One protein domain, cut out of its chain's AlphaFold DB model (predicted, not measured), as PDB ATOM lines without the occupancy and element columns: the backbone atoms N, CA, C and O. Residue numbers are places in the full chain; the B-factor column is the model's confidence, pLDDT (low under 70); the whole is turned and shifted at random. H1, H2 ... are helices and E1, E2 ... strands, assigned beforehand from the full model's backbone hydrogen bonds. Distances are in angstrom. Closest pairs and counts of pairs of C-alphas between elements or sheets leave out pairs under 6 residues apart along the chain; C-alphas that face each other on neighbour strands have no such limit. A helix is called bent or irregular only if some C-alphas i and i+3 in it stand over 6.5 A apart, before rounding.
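AT A GLANCE: This is residues 500 to 606 of the 630 residues of an uncharacterized protein of Lewinella agarilytica (UniProt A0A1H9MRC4). Two long helices cross as a lopsided X, H1 near its last residues and H2 around residues 584 to 594, and a small antiparallel sheet of three strands is set at one end of the X, packed on the first part of H2. At the other end the two arms, residues 500 to 514 and 596 to 606, stick out free. The printed part has 107 residues, with two named helices and three named strands in the order H1, E1, E2, E3, H2; the sheet's order is E1, E2, E3, and the class is mixed, helices and strands. The whole is loose, with a radius of gyration of the C-alphas of 18.5 A, and flat, spanning 56 by 39 by 21 A.

HOW THE PARTS SIT: Start at H1, residues 500 to 530, and go on to H2, residues 571 to 605: they touch, H1 with residues 518 to 526 alone and H2 with 584 to 594 alone. Their closest C-alphas, of Gly 522 and Met 588, are 3.6 A apart. They run opposite ways at a steep tilt of 69 degrees, only just short of about perpendicular. H1 only grazes the sheet, with residues 525 to 530; look at the C-alphas of Phe 529 and Phe 555, 6.1 A apart. E1, residues 535 to 540, E2, residues 549 to 555, and E3, residues 561 to 564, form a meander, each strand the antiparallel neighbour of the one before. In the hairpin E1 and E2, N 537 and O 551 are within hydrogen-bond range at 2.8 A; in the hairpin E2 and E3, N 554 and O 562 are at 2.9 A. The edge strands E1 and E3 are apart. H2 is on the sheet at a height of 6.8 A, making two layers, a helix on one face of a sheet. It lies over E1, slantwise to the strands at 37 degrees to E1 on the local plane, and only just not over E2, on which 2 of its C-alphas fall. The closest C-alphas of E1 and H2 are those of Val 539 and Glu 573, 5.6 A apart. In H2 every O i to N i+4 pair is within hydrogen-bond range; in H1, 25 of 27 are.

IN THESE COORDINATES: Find C-alpha 500 at (46.888, -51.237, 72.746); from there H1 runs 45.3 A to Val 530. It is neither bent nor irregular, but only just: C-alphas 507 and 510 are 6.0 A apart. E1 begins at C-alpha 535, (36.509, -32.448, 34.451), and measures 15.5 A; E2 measures 20.0 A and E3 9.8 A. H2 runs 50.9 A from Glu 571 to C-alpha 605 at (37.487, -23.933, 70.737).

THE WHOLE: The two C-alphas farthest apart, of Glu 545 and Ser 606, are 61.6 A apart. The printed part has no cut, and no link is long. The mean pLDDT of the printed part is 73.5; look for values under 70 at residues 500 to 518, 520, 527, 541 to 542, 544 and 557.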
ATOM      1  N   PRO A 500      48.172 -51.625  73.341       40.16
ATOM      2  CA  PRO A 500      46.888 -51.237  72.746       40.16
ATOM      3  C   PRO A 500      46.841 -49.792  72.237       40.16
ATOM      4  O   PRO A 500      46.216 -49.507  71.219       40.16
ATOM      5  N   VAL A 501      47.537 -48.867  72.904       42.78
ATOM      6  CA  VAL A 501      47.592 -47.450  72.505       42.78
ATOM      7  C   VAL A 501      48.348 -47.262  71.182       42.78
ATOM      8  O   VAL A 501      48.020 -46.364  70.406       42.78
ATOM      9  N   PHE A 502      49.339 -48.106  70.886       38.62
ATOM     10  CA  PHE A 502      50.136 -48.003  69.664       38.62
ATOM     11  C   PHE A 502      49.388 -48.537  68.432       38.62
ATOM     12  O   PHE A 502      49.403 -47.898  67.375       38.62
ATOM     13  N   ASP A 503      48.664 -49.648  68.584       42.66
ATOM     14  CA  ASP A 503      47.778 -50.178  67.538       42.66
ATOM     15  C   ASP A 503      46.565 -49.270  67.306       42.66
ATOM     16  O   ASP A 503      46.144 -49.044  66.169       42.66
ATOM     17  N   PHE A 504      46.071 -48.631  68.363       46.88
ATOM     18  CA  PHE A 504      45.026 -47.618  68.297       46.88
ATOM     19  C   PHE A 504      45.430 -46.388  67.459       46.88
ATOM     20  O   PHE A 504      44.669 -45.949  66.594       46.88
ATOM     21  N   VAL A 505      46.652 -45.867  67.628       45.69
ATOM     22  CA  VAL A 505      47.157 -44.736  66.823       45.69
ATOM     23  C   VAL A 505      47.302 -45.118  65.347       45.69
ATOM     24  O   VAL A 505      46.932 -44.334  64.471       45.69
ATOM     25  N   LYS A 506      47.781 -46.331  65.042       46.19
ATOM     26  CA  LYS A 506      47.842 -46.835  63.658       46.19
ATOM     27  C   LYS A 506      46.453 -46.977  63.032       46.19
ATOM     28  O   LYS A 506      46.271 -46.617  61.869       46.19
ATOM     29  N   THR A 507      45.473 -47.438  63.806       43.19
ATOM     30  CA  THR A 507      44.091 -47.633  63.344       43.19
ATOM     31  C   THR A 507      43.385 -46.301  63.066       43.19
ATOM     32  O   THR A 507      42.624 -46.206  62.108       43.19
ATOM     33  N   LEU A 508      43.701 -45.239  63.815       42.78
ATOM     34  CA  LEU A 508      43.195 -43.878  63.576       42.78
ATOM     35  C   LEU A 508      43.847 -43.167  62.380       42.78
ATOM     36  O   LEU A 508      43.202 -42.355  61.717       42.78
ATOM     37  N   LEU A 509      45.109 -43.471  62.064       43.44
ATOM     38  CA  LEU A 509      45.855 -42.797  60.993       43.44
ATOM     39  C   LEU A 509      45.326 -43.107  59.585       43.44
ATOM     40  O   LEU A 509      45.365 -42.243  58.705       43.44
ATOM     41  N   ARG A 510      44.807 -44.318  59.359       46.78
ATOM     42  CA  ARG A 510      44.303 -44.752  58.047       46.78
ATOM     43  C   ARG A 510      43.007 -44.019  57.632       46.78
ATOM     44  O   ARG A 510      42.982 -43.483  56.520       46.78
ATOM     45  N   PRO A 511      41.982 -43.884  58.500       46.53
ATOM     46  CA  PRO A 511      40.824 -43.022  58.256       46.53
ATOM     47  C   PRO A 511      41.200 -41.558  58.023       46.53
ATOM     48  O   PRO A 511      40.654 -40.930  57.122       46.53
ATOM     49  N   ILE A 512      42.165 -41.025  58.784       49.88
ATOM     50  CA  ILE A 512      42.606 -39.627  58.661       49.88
ATOM     51  C   ILE A 512      43.272 -39.375  57.303       49.88
ATOM     52  O   ILE A 512      42.985 -38.374  56.653       49.88
ATOM     53  N   ARG A 513      44.124 -40.287  56.822       52.69
ATOM     54  CA  ARG A 513      44.762 -40.148  55.500       52.69
ATOM     55  C   ARG A 513      43.733 -40.165  54.367       52.69
ATOM     56  O   ARG A 513      43.797 -39.317  53.477       52.69
ATOM     57  N   SER A 514      42.776 -41.092  54.428       58.69
ATOM     58  CA  SER A 514      41.669 -41.173  53.466       58.69
ATOM     59  C   SER A 514      40.801 -39.909  53.503       58.69
ATOM     60  O   SER A 514      40.508 -39.327  52.460       58.69
ATOM     61  N   ALA A 515      40.482 -39.411  54.700       61.53
ATOM     62  CA  ALA A 515      39.780 -38.147  54.910       61.53
ATOM     63  C   ALA A 515      40.505 -36.957  54.260       61.53
ATOM     64  O   ALA A 515      39.897 -36.205  53.505       61.53
ATOM     65  N   VAL A 516      41.816 -36.819  54.476       62.25
ATOM     66  CA  VAL A 516      42.623 -35.730  53.898       62.25
ATOM     67  C   VAL A 516      42.660 -35.801  52.367       62.25
ATOM     68  O   VAL A 516      42.502 -34.784  51.694       62.25
ATOM     69  N   GLN A 517      42.813 -36.992  51.785       63.44
ATOM     70  CA  GLN A 517      42.788 -37.155  50.327       63.44
ATOM     71  C   GLN A 517      41.415 -36.825  49.726       63.44
ATOM     72  O   GLN A 517      41.343 -36.145  48.697       63.44
ATOM     73  N   ARG A 518      40.320 -37.258  50.369       69.31
ATOM     74  CA  ARG A 518      38.950 -36.911  49.954       69.31
ATOM     75  C   ARG A 518      38.693 -35.413  50.076       69.31
ATOM     76  O   ARG A 518      38.110 -34.840  49.163       69.31
ATOM     77  N   PHE A 519      39.202 -34.778  51.131       75.69
ATOM     78  CA  PHE A 519      39.129 -33.335  51.347       75.69
ATOM     79  C   PHE A 519      39.771 -32.547  50.193       75.69
ATOM     80  O   PHE A 519      39.106 -31.722  49.572       75.69
ATOM     81  N   PHE A 520      41.026 -32.840  49.833       69.31
ATOM     82  CA  PHE A 520      41.700 -32.136  48.732       69.31
ATOM     83  C   PHE A 520      41.105 -32.456  47.356       69.31
ATOM     84  O   PHE A 520      41.035 -31.579  46.496       69.31
ATOM     85  N   SER A 521      40.632 -33.686  47.148       71.38
ATOM     86  CA  SER A 521      39.934 -34.059  45.911       71.38
ATOM     87  C   SER A 521      38.606 -33.309  45.764       71.38
ATOM     88  O   SER A 521      38.276 -32.849  44.674       71.38
ATOM     89  N   GLY A 522      37.867 -33.140  46.863       73.88
ATOM     90  CA  GLY A 522      36.637 -32.353  46.910       73.88
ATOM     91  C   GLY A 522      36.872 -30.866  46.684       73.88
ATOM     92  O   GLY A 522      36.157 -30.248  45.901       73.88
ATOM     93  N   PHE A 523      37.924 -30.315  47.294       79.06
ATOM     94  CA  PHE A 523      38.372 -28.948  47.037       79.06
ATOM     95  C   PHE A 523      38.706 -28.726  45.557       79.06
ATOM     96  O   PHE A 523      38.265 -27.744  44.967       79.06
ATOM     97  N   LYS A 524      39.442 -29.654  44.933       75.56
ATOM     98  CA  LYS A 524      39.785 -29.586  43.505       75.56
ATOM     99  C   LYS A 524      38.536 -29.582  42.620       75.56
ATOM    100  O   LYS A 524      38.486 -28.817  41.661       75.56
ATOM    101  N   TYR A 525      37.538 -30.405  42.939       79.38
ATOM    102  CA  TYR A 525      36.268 -30.410  42.214       79.38
ATOM    103  C   TYR A 525      35.514 -29.089  42.377       79.38
ATOM    104  O   TYR A 525      35.115 -28.504  41.377       79.38
ATOM    105  N   LEU A 526      35.388 -28.581  43.609       76.12
ATOM    106  CA  LEU A 526      34.754 -27.288  43.871       76.12
ATOM    107  C   LEU A 526      35.470 -26.154  43.126       76.12
ATOM    108  O   LEU A 526      34.818 -25.310  42.527       76.12
ATOM    109  N   ALA A 527      36.803 -26.155  43.115       69.56
ATOM    110  CA  ALA A 527      37.588 -25.183  42.365       69.56
ATOM    111  C   ALA A 527      37.321 -25.293  40.856       69.56
ATOM    112  O   ALA A 527      37.076 -24.286  40.204       69.56
ATOM    113  N   ASN A 528      37.320 -26.503  40.293       72.56
ATOM    114  CA  ASN A 528      37.018 -26.693  38.876       72.56
ATOM    115  C   ASN A 528      35.596 -26.239  38.521       72.56
ATOM    116  O   ASN A 528      35.423 -25.599  37.492       72.56
ATOM    117  N   PHE A 529      34.620 -26.498  39.392       76.19
ATOM    118  CA  PHE A 529      33.248 -26.015  39.250       76.19
ATOM    119  C   PHE A 529      33.181 -24.477  39.278       76.19
ATOM    120  O   PHE A 529      32.699 -23.865  38.333       76.19
ATOM    121  N   VAL A 530      33.760 -23.836  40.302       71.69
ATOM    122  CA  VAL A 530      33.763 -22.366  40.464       71.69
ATOM    123  C   VAL A 530      34.504 -21.655  39.327       71.69
ATOM    124  O   VAL A 530      34.107 -20.568  38.915       71.69
ATOM    125  N   PHE A 531      35.576 -22.253  38.805       73.25
ATOM    126  CA  PHE A 531      36.379 -21.677  37.723       73.25
ATOM    127  C   PHE A 531      35.960 -22.154  36.323       73.25
ATOM    128  O   PHE A 531      36.689 -21.895  35.364       73.25
ATOM    129  N   GLY A 532      34.834 -22.870  36.189       70.81
ATOM    130  CA  GLY A 532      34.313 -23.349  34.903       70.81
ATOM    131  C   GLY A 532      35.279 -24.258  34.134       70.81
ATOM    132  O   GLY A 532      35.263 -24.282  32.901       70.81
ATOM    133  N   LYS A 533      36.167 -24.970  34.837       76.75
ATOM    134  CA  LYS A 533      37.145 -25.879  34.230       76.75
ATOM    135  C   LYS A 533      36.517 -27.253  33.995       76.75
ATOM    136  O   LYS A 533      35.897 -27.792  34.913       76.75
ATOM    137  N   PRO A 534      36.723 -27.859  32.813       77.88
ATOM    138  CA  PRO A 534      36.193 -29.181  32.532       77.88
ATOM    139  C   PRO A 534      36.854 -30.247  33.410       77.88
ATOM    140  O   PRO A 534      38.063 -30.233  33.665       77.88
ATOM    141  N   LEU A 535      36.052 -31.207  33.849       79.12
ATOM    142  CA  LEU A 535      36.509 -32.448  34.451       79.12
ATOM    143  C   LEU A 535      36.815 -33.430  33.345       79.12
ATOM    144  O   LEU A 535      35.905 -33.900  32.674       79.12
ATOM    145  N   ILE A 536      38.090 -33.746  33.179       81.69
ATOM    146  CA  ILE A 536      38.548 -34.641  32.126       81.69
ATOM    147  C   ILE A 536      38.737 -36.039  32.724       81.69
ATOM    148  O   ILE A 536      39.430 -36.202  33.733       81.69
ATOM    149  N   THR A 537      38.119 -37.045  32.108       78.88
ATOM    150  CA  THR A 537      38.429 -38.462  32.320       78.88
ATOM    151  C   THR A 537      39.008 -39.010  31.036       78.88
ATOM    152  O   THR A 537      38.341 -39.049  30.009       78.88
ATOM    153  N   GLU A 538      40.236 -39.485  31.108       79.00
ATOM    154  CA  GLU A 538      40.802 -40.312  30.056       79.00
ATOM    155  C   GLU A 538      40.273 -41.734  30.215       79.00
ATOM    156  O   GLU A 538      40.433 -42.353  31.271       79.00
ATOM    157  N   VAL A 539      39.560 -42.201  29.194       77.31
ATOM    158  CA  VAL A 539      38.902 -43.515  29.184       77.31
ATOM    159  C   VAL A 539      39.724 -44.554  28.426       77.31
ATOM    160  O   VAL A 539      39.634 -45.738  28.732       77.31
ATOM    161  N   ALA A 540      40.583 -44.115  27.501       73.19
ATOM    162  CA  ALA A 540      41.610 -44.945  26.886       73.19
ATOM    163  C   ALA A 540      42.862 -44.108  26.572       73.19
ATOM    164  O   ALA A 540      42.716 -42.996  26.048       73.19
ATOM    165  N   PRO A 541      44.069 -44.622  26.870       68.75
ATOM    166  CA  PRO A 541      45.311 -43.913  26.606       68.75
ATOM    167  C   PRO A 541      45.600 -43.803  25.109       68.75
ATOM    168  O   PRO A 541      45.088 -44.581  24.302       68.75
ATOM    169  N   ALA A 542      46.442 -42.837  24.740       68.25
ATOM    170  CA  ALA A 542      46.972 -42.751  23.384       68.25
ATOM    171  C   ALA A 542      47.855 -43.973  23.085       68.25
ATOM    172  O   ALA A 542      48.729 -44.327  23.879       68.25
ATOM    173  N   THR A 543      47.648 -44.596  21.931       74.62
ATOM    174  CA  THR A 543      48.515 -45.640  21.377       74.62
ATOM    175  C   THR A 543      49.311 -45.078  20.197       74.62
ATOM    176  O   THR A 543      49.089 -43.949  19.764       74.62
ATOM    177  N   ALA A 544      50.243 -45.862  19.647       66.25
ATOM    178  CA  ALA A 544      50.972 -45.470  18.436       66.25
ATOM    179  C   ALA A 544      50.047 -45.245  17.220       66.25
ATOM    180  O   ALA A 544      50.417 -44.530  16.293       66.25
ATOM    181  N   GLU A 545      48.851 -45.842  17.234       72.81
ATOM    182  CA  GLU A 545      47.897 -45.838  16.120       72.81
ATOM    183  C   GLU A 545      46.678 -44.933  16.365       72.81
ATOM    184  O   GLU A 545      46.001 -44.558  15.408       72.81
ATOM    185  N   ALA A 546      46.386 -44.556  17.618       71.88
ATOM    186  CA  ALA A 546      45.203 -43.770  17.965       71.88
ATOM    187  C   ALA A 546      45.456 -42.760  19.106       71.88
ATOM    188  O   ALA A 546      46.116 -43.091  20.093       71.88
ATOM    189  N   PRO A 547      44.901 -41.533  19.028       73.69
ATOM    190  CA  PRO A 547      45.006 -40.544  20.099       73.69
ATOM    191  C   PRO A 547      44.213 -40.956  21.353       73.69
ATOM    192  O   PRO A 547      43.289 -41.768  21.283       73.69
ATOM    193  N   ALA A 548      44.552 -40.361  22.505       75.06
ATOM    194  CA  ALA A 548      43.856 -40.618  23.767       75.06
ATOM    195  C   ALA A 548      42.368 -40.270  23.649       75.06
ATOM    196  O   ALA A 548      41.999 -39.196  23.163       75.06
ATOM    197  N   ARG A 549      41.505 -41.164  24.137       79.69
ATOM    198  CA  ARG A 549      40.061 -40.932  24.168       79.69
ATOM    199  C   ARG A 549      39.703 -40.288  25.496       79.69
ATOM    200  O   ARG A 549      39.874 -40.875  26.568       79.69
ATOM    201  N   LEU A 550      39.237 -39.047  25.408       83.75
ATOM    202  CA  LEU A 550      38.944 -38.191  26.547       83.75
ATOM    203  C   LEU A 550      37.446 -37.915  26.613       83.75
ATOM    204  O   LEU A 550      36.834 -37.524  25.625       83.75
ATOM    205  N   PHE A 551      36.888 -38.059  27.806       84.75
ATOM    206  CA  PHE A 551      35.607 -37.480  28.166       84.75
ATOM    207  C   PHE A 551      35.852 -36.216  28.972       84.75
ATOM    208  O   PHE A 551      36.724 -36.198  29.843       84.75
ATOM    209  N   ALA A 552      35.070 -35.173  28.726       84.50
ATOM    210  CA  ALA A 552      35.139 -33.961  29.521       84.50
ATOM    211  C   ALA A 552      33.745 -33.447  29.874       84.50
ATOM    212  O   ALA A 552      32.944 -33.199  28.984       84.50
ATOM    213  N   THR A 553      33.482 -33.200  31.156       84.81
ATOM    214  CA  THR A 553      32.273 -32.489  31.593       84.81
ATOM    215  C   THR A 553      32.660 -31.124  32.117       84.81
ATOM    216  O   THR A 553      33.380 -31.013  33.111       84.81
ATOM    217  N   LYS A 554      32.170 -30.073  31.471       84.69
ATOM    218  CA  LYS A 554      32.228 -28.709  31.989       84.69
ATOM    219  C   LYS A 554      30.886 -28.377  32.628       84.69
ATOM    220  O   LYS A 554      29.855 -28.610  32.012       84.69
ATOM    221  N   PHE A 555      30.919 -27.828  33.835       79.69
ATOM    222  CA  PHE A 555      29.736 -27.276  34.485       79.69
ATOM    223  C   PHE A 555      29.721 -25.763  34.308       79.69
ATOM    224  O   PHE A 555      30.756 -25.107  34.476       79.69
ATOM    225  N   GLU A 556      28.567 -25.229  33.946       77.50
ATOM    226  CA  GLU A 556      28.305 -23.799  33.875       77.50
ATOM    227  C   GLU A 556      27.742 -23.298  35.216       77.50
ATOM    228  O   GLU A 556      27.355 -24.078  36.092       77.50
ATOM    229  N   LEU A 557      27.807 -21.982  35.441       69.88
ATOM    230  CA  LEU A 557      27.435 -21.365  36.725       69.88
ATOM    231  C   LEU A 557      25.932 -21.473  37.027       69.88
ATOM    232  O   LEU A 557      25.534 -21.378  38.185       69.88
ATOM    233  N   ASP A 558      25.122 -21.681  35.995       77.38
ATOM    234  CA  ASP A 558      23.687 -21.974  36.046       77.38
ATOM    235  C   ASP A 558      23.377 -23.463  36.281       77.38
ATOM    236  O   ASP A 558      22.212 -23.848  36.297       77.38
ATOM    237  N   PHE A 559      24.408 -24.272  36.561       70.06
ATOM    238  CA  PHE A 559      24.353 -25.717  36.790       70.06
ATOM    239  C   PHE A 559      24.105 -26.568  35.542       70.06
ATOM    240  O   PHE A 559      24.013 -27.795  35.674       70.06
ATOM    241  N   ASP A 560      24.096 -25.972  34.350       80.75
ATOM    242  CA  ASP A 560      24.102 -26.743  33.115       80.75
ATOM    243  C   ASP A 560      25.443 -27.465  32.938       80.75
ATOM    244  O   ASP A 560      26.487 -27.089  33.487       80.75
ATOM    245  N   SER A 561      25.419 -28.574  32.200       82.56
ATOM    246  CA  SER A 561      26.619 -29.366  31.942       82.56
ATOM    247  C   SER A 561      26.808 -29.601  30.454       82.56
ATOM    248  O   SER A 561      25.918 -30.116  29.778       82.56
ATOM    249  N   VAL A 562      27.997 -29.268  29.962       86.81
ATOM    250  CA  VAL A 562      28.434 -29.567  28.600       86.81
ATOM    251  C   VAL A 562      29.355 -30.774  28.663       86.81
ATOM    252  O   VAL A 562      30.415 -30.731  29.294       86.81
ATOM    253  N   ASN A 563      28.934 -31.856  28.015       86.44
ATOM    254  CA  ASN A 563      29.684 -33.103  27.952       86.44
ATOM    255  C   ASN A 563      30.334 -33.237  26.574       86.44
ATOM    256  O   ASN A 563      29.653 -33.197  25.553       86.44
ATOM    257  N   PHE A 564      31.646 -33.429  26.561       88.81
ATOM    258  CA  PHE A 564      32.425 -33.787  25.389       88.81
ATOM    259  C   PHE A 564      32.732 -35.278  25.461       88.81
ATOM    260  O   PHE A 564      33.321 -35.742  26.441       88.81
ATOM    261  N   ALA A 565      32.333 -36.010  24.425       86.44
ATOM    262  CA  ALA A 565      32.631 -37.423  24.248       86.44
ATOM    263  C   ALA A 565      33.212 -37.647  22.839       86.44
ATOM    264  O   ALA A 565      32.821 -36.930  21.916       86.44
ATOM    265  N   PRO A 566      34.133 -38.607  22.654       82.19
ATOM    266  CA  PRO A 566      34.617 -38.988  21.327       82.19
ATOM    267  C   PRO A 566      33.502 -39.654  20.517       82.19
ATOM    268  O   PRO A 566      32.772 -40.448  21.086       82.19
ATOM    269  N   ASP A 567      33.424 -39.453  19.201       82.12
ATOM    270  CA  ASP A 567      32.365 -40.051  18.358       82.12
ATOM    271  C   ASP A 567      32.325 -41.596  18.390       82.12
ATOM    272  O   ASP A 567      31.318 -42.214  18.053       82.12
ATOM    273  N   THR A 568      33.418 -42.235  18.818       84.94
ATOM    274  CA  THR A 568      33.618 -43.692  18.857       84.94
ATOM    275  C   THR A 568      33.843 -44.221  20.281       84.94
ATOM    276  O   THR A 568      34.757 -45.011  20.542       84.94
ATOM    277  N   PHE A 569      33.033 -43.766  21.241       80.62
ATOM    278  CA  PHE A 569      33.131 -44.228  22.628       80.62
ATOM    279  C   PHE A 569      32.396 -45.552  22.881       80.62
ATOM    280  O   PHE A 569      31.342 -45.825  22.308       80.62
ATOM    281  N   LEU A 570      32.947 -46.378  23.773       84.75
ATOM    282  CA  LEU A 570      32.312 -47.618  24.229       84.75
ATOM    283  C   LEU A 570      31.375 -47.332  25.410       84.75
ATOM    284  O   LEU A 570      31.662 -46.478  26.245       84.75
ATOM    285  N   GLU A 571      30.288 -48.093  25.549       78.25
ATOM    286  CA  GLU A 571      29.297 -47.897  26.627       78.25
ATOM    287  C   GLU A 571      29.928 -47.905  28.040       78.25
ATOM    288  O   GLU A 571      29.561 -47.110  28.910       78.25
ATOM    289  N   GLY A 572      30.963 -48.728  28.253       77.75
ATOM    290  CA  GLY A 572      31.718 -48.778  29.511       77.75
ATOM    291  C   GLY A 572      32.501 -47.497  29.844       77.75
ATOM    292  O   GLY A 572      32.725 -47.197  31.017       77.75
ATOM    293  N   GLU A 573      32.876 -46.705  28.841       83.19
ATOM    294  CA  GLU A 573      33.689 -45.490  28.993       83.19
ATOM    295  C   GLU A 573      32.852 -44.317  29.506       83.19
ATOM    296  O   GLU A 573      33.268 -43.588  30.411       83.19
ATOM    297  N   ALA A 574      31.617 -44.191  29.013       83.38
ATOM    298  CA  ALA A 574      30.655 -43.225  29.531       83.38
ATOM    299  C   ALA A 574      30.295 -43.525  30.998       83.38
ATOM    300  O   ALA A 574      30.240 -42.615  31.833       83.38
ATOM    301  N   LEU A 575      30.125 -44.807  31.348       82.38
ATOM    302  CA  LEU A 575      29.911 -45.240  32.733       82.38
ATOM    303  C   LEU A 575      31.115 -44.918  33.626       82.38
ATOM    304  O   LEU A 575      30.942 -44.442  34.752       82.38
ATOM    305  N   GLN A 576      32.337 -45.113  33.126       79.94
ATOM    306  CA  GLN A 576      33.557 -44.748  33.840       79.94
ATOM    307  C   GLN A 576      33.614 -43.239  34.114       79.94
ATOM    308  O   GLN A 576      33.862 -42.839  35.256       79.94
ATOM    309  N   HIS A 577      33.332 -42.399  33.115       86.44
ATOM    310  CA  HIS A 577      33.302 -40.945  33.279       86.44
ATOM    311  C   HIS A 577      32.219 -40.494  34.273       86.44
ATOM    312  O   HIS A 577      32.517 -39.765  35.220       86.44
ATOM    313  N   SER A 578      31.001 -41.025  34.152       86.88
ATOM    314  CA  SER A 578      29.902 -40.782  35.096       86.88
ATOM    315  C   SER A 578      30.270 -41.179  36.534       86.88
ATOM    316  O   SER A 578      30.060 -40.419  37.486       86.88
ATOM    317  N   SER A 579      30.924 -42.332  36.713       81.81
ATOM    318  CA  SER A 579      31.393 -42.786  38.028       81.81
ATOM    319  C   SER A 579      32.459 -41.859  38.631       81.81
ATOM    320  O   SER A 579      32.475 -41.641  39.848       81.81
ATOM    321  N   HIS A 580      33.322 -41.273  37.791       81.81
ATOM    322  CA  HIS A 580      34.326 -40.300  38.211       81.81
ATOM    323  C   HIS A 580      33.660 -39.014  38.710       81.81
ATOM    324  O   HIS A 580      33.971 -38.572  39.819       81.81
ATOM    325  N   ILE A 581      32.693 -38.472  37.964       85.25
ATOM    326  CA  ILE A 581      31.925 -37.281  38.362       85.25
ATOM    327  C   ILE A 581      31.211 -37.525  39.694       85.25
ATOM    328  O   ILE A 581      31.368 -36.741  40.630       85.25
ATOM    329  N   LYS A 582      30.516 -38.660  39.838       87.44
ATOM    330  CA  LYS A 582      29.808 -39.023  41.076       87.44
ATOM    331  C   LYS A 582      30.747 -39.120  42.281       87.44
ATOM    332  O   LYS A 582      30.424 -38.650  43.371       87.44
ATOM    333  N   ARG A 583      31.942 -39.692  42.101       80.06
ATOM    334  CA  ARG A 583      32.966 -39.763  43.158       80.06
ATOM    335  C   ARG A 583      33.485 -38.377  43.533       80.06
ATOM    336  O   ARG A 583      33.699 -38.100  44.713       80.06
ATOM    337  N   MET A 584      33.691 -37.506  42.550       79.00
ATOM    338  CA  MET A 584      34.134 -36.138  42.800       79.00
ATOM    339  C   MET A 584      33.070 -35.302  43.511       79.00
ATOM    340  O   MET A 584      33.404 -34.609  44.469       79.00
ATOM    341  N   GLN A 585      31.796 -35.462  43.153       86.88
ATOM    342  CA  GLN A 585      30.664 -34.868  43.866       86.88
ATOM    343  C   GLN A 585      30.629 -35.304  45.341       86.88
ATOM    344  O   GLN A 585      30.517 -34.469  46.237       86.88
ATOM    345  N   GLN A 586      30.789 -36.602  45.619       84.88
ATOM    346  CA  GLN A 586      30.845 -37.120  46.994       84.88
ATOM    347  C   GLN A 586      32.031 -36.553  47.783       84.88
ATOM    348  O   GLN A 586      31.908 -36.254  48.970       84.88
ATOM    349  N   ASN A 587      33.185 -36.397  47.134       77.12
ATOM    350  CA  ASN A 587      34.358 -35.798  47.762       77.12
ATOM    351  C   ASN A 587      34.163 -34.293  48.006       77.12
ATOM    352  O   ASN A 587      34.606 -33.795  49.037       77.12
ATOM    353  N   MET A 588      33.473 -33.575  47.113       84.62
ATOM    354  CA  MET A 588      33.101 -32.171  47.311       84.62
ATOM    355  C   MET A 588      32.170 -32.004  48.512       84.62
ATOM    356  O   MET A 588      32.439 -31.158  49.361       84.62
ATOM    357  N   ALA A 589      31.124 -32.828  48.620       84.31
ATOM    358  CA  ALA A 589      30.234 -32.819  49.780       84.31
ATOM    359  C   ALA A 589      31.027 -33.048  51.076       84.31
ATOM    360  O   ALA A 589      30.943 -32.255  52.010       84.31
ATOM    361  N   TYR A 590      31.915 -34.049  51.074       80.56
ATOM    362  CA  TYR A 590      32.809 -34.320  52.196       80.56
ATOM    363  C   TYR A 590      33.709 -33.125  52.556       80.56
ATOM    364  O   TYR A 590      33.911 -32.832  53.736       80.56
ATOM    365  N   PHE A 591      34.259 -32.429  51.557       82.31
ATOM    366  CA  PHE A 591      35.058 -31.221  51.761       82.31
ATOM    367  C   PHE A 591      34.232 -30.110  52.421       82.31
ATOM    368  O   PHE A 591      34.664 -29.572  53.440       82.31
ATOM    369  N   ILE A 592      33.045 -29.805  51.891       81.62
ATOM    370  CA  ILE A 592      32.152 -28.766  52.425       81.62
ATOM    371  C   ILE A 592      31.769 -29.088  53.873       81.62
ATOM    372  O   ILE A 592      31.942 -28.244  54.753       81.62
ATOM    373  N   ASP A 593      31.353 -30.325  54.147       81.62
ATOM    374  CA  ASP A 593      31.002 -30.782  55.494       81.62
ATOM    375  C   ASP A 593      32.183 -30.658  56.462       81.62
ATOM    376  O   ASP A 593      32.031 -30.194  57.595       81.62
ATOM    377  N   SER A 594      33.385 -31.012  56.000       79.50
ATOM    378  CA  SER A 594      34.613 -30.904  56.788       79.50
ATOM    379  C   SER A 594      34.973 -29.451  57.087       79.50
ATOM    380  O   SER A 594      35.310 -29.134  58.224       79.50
ATOM    381  N   VAL A 595      34.875 -28.550  56.105       74.38
ATOM    382  CA  VAL A 595      35.131 -27.114  56.299       74.38
ATOM    383  C   VAL A 595      34.118 -26.514  57.273       74.38
ATOM    384  O   VAL A 595      34.517 -25.843  58.224       74.38
ATOM    385  N   ILE A 596      32.824 -26.808  57.106       81.94
ATOM    386  CA  ILE A 596      31.766 -26.362  58.024       81.94
ATOM    387  C   ILE A 596      32.038 -26.879  59.440       81.94
ATOM    388  O   ILE A 596      31.911 -26.128  60.411       81.94
ATOM    389  N   TRP A 597      32.429 -28.146  59.574       84.75
ATOM    390  CA  TRP A 597      32.775 -28.730  60.864       84.75
ATOM    391  C   TRP A 597      33.993 -28.049  61.491       84.75
ATOM    392  O   TRP A 597      33.931 -27.694  62.665       84.75
ATOM    393  N   ILE A 598      35.063 -27.802  60.724       74.56
ATOM    394  CA  ILE A 598      36.278 -27.117  61.196       74.56
ATOM    395  C   ILE A 598      35.943 -25.700  61.664       74.56
ATOM    396  O   ILE A 598      36.346 -25.320  62.759       74.56
ATOM    397  N   ILE A 599      35.165 -24.935  60.894       74.19
ATOM    398  CA  ILE A 599      34.741 -23.578  61.272       74.19
ATOM    399  C   ILE A 599      33.938 -23.614  62.579       74.19
ATOM    400  O   ILE A 599      34.238 -22.867  63.513       74.19
ATOM    401  N   LYS A 600      32.971 -24.535  62.698       78.06
ATOM    402  CA  LYS A 600      32.198 -24.739  63.937       78.06
ATOM    403  C   LYS A 600      33.088 -25.173  65.106       78.06
ATOM    404  O   LYS A 600      32.853 -24.749  66.235       78.06
ATOM    405  N   ALA A 601      34.099 -26.003  64.859       73.19
ATOM    406  CA  ALA A 601      35.037 -26.470  65.872       73.19
ATOM    407  C   ALA A 601      35.953 -25.338  66.357       73.19
ATOM    408  O   ALA A 601      36.096 -25.171  67.563       73.19
ATOM    409  N   ILE A 602      36.500 -24.518  65.455       71.69
ATOM    410  CA  ILE A 602      37.294 -23.326  65.792       71.69
ATOM    411  C   ILE A 602      36.454 -22.346  66.618       71.69
ATOM    412  O   ILE A 602      36.902 -21.888  67.668       71.69
ATOM    413  N   GLY A 603      35.209 -22.089  66.199       78.31
ATOM    414  CA  GLY A 603      34.276 -21.230  66.933       78.31
ATOM    415  C   GLY A 603      33.919 -21.756  68.328       78.31
ATOM    416  O   GLY A 603      33.698 -20.967  69.239       78.31
ATOM    417  N   LYS A 604      33.903 -23.078  68.530       78.25
ATOM    418  CA  LYS A 604      33.731 -23.680  69.860       78.25
ATOM    419  C   LYS A 604      35.015 -23.625  70.687       78.25
ATOM    420  O   LYS A 604      34.943 -23.340  71.875       78.25
ATOM    421  N   LEU A 605      36.173 -23.882  70.078       73.06
ATOM    422  CA  LEU A 605      37.487 -23.933  70.737       73.06
ATOM    423  C   LEU A 605      38.004 -22.572  71.210       73.06
ATOM    424  O   LEU A 605      38.846 -22.525  72.106       73.06
ATOM    425  N   SER A 606      37.494 -21.474  70.648       70.44
ATOM    426  CA  SER A 606      37.761 -20.123  71.153       70.44
ATOM    427  C   SER A 606      37.136 -19.873  72.533       70.44
ATOM    428  O   SER A 606      37.591 -18.992  73.259       70.44
TER     429      SER A 606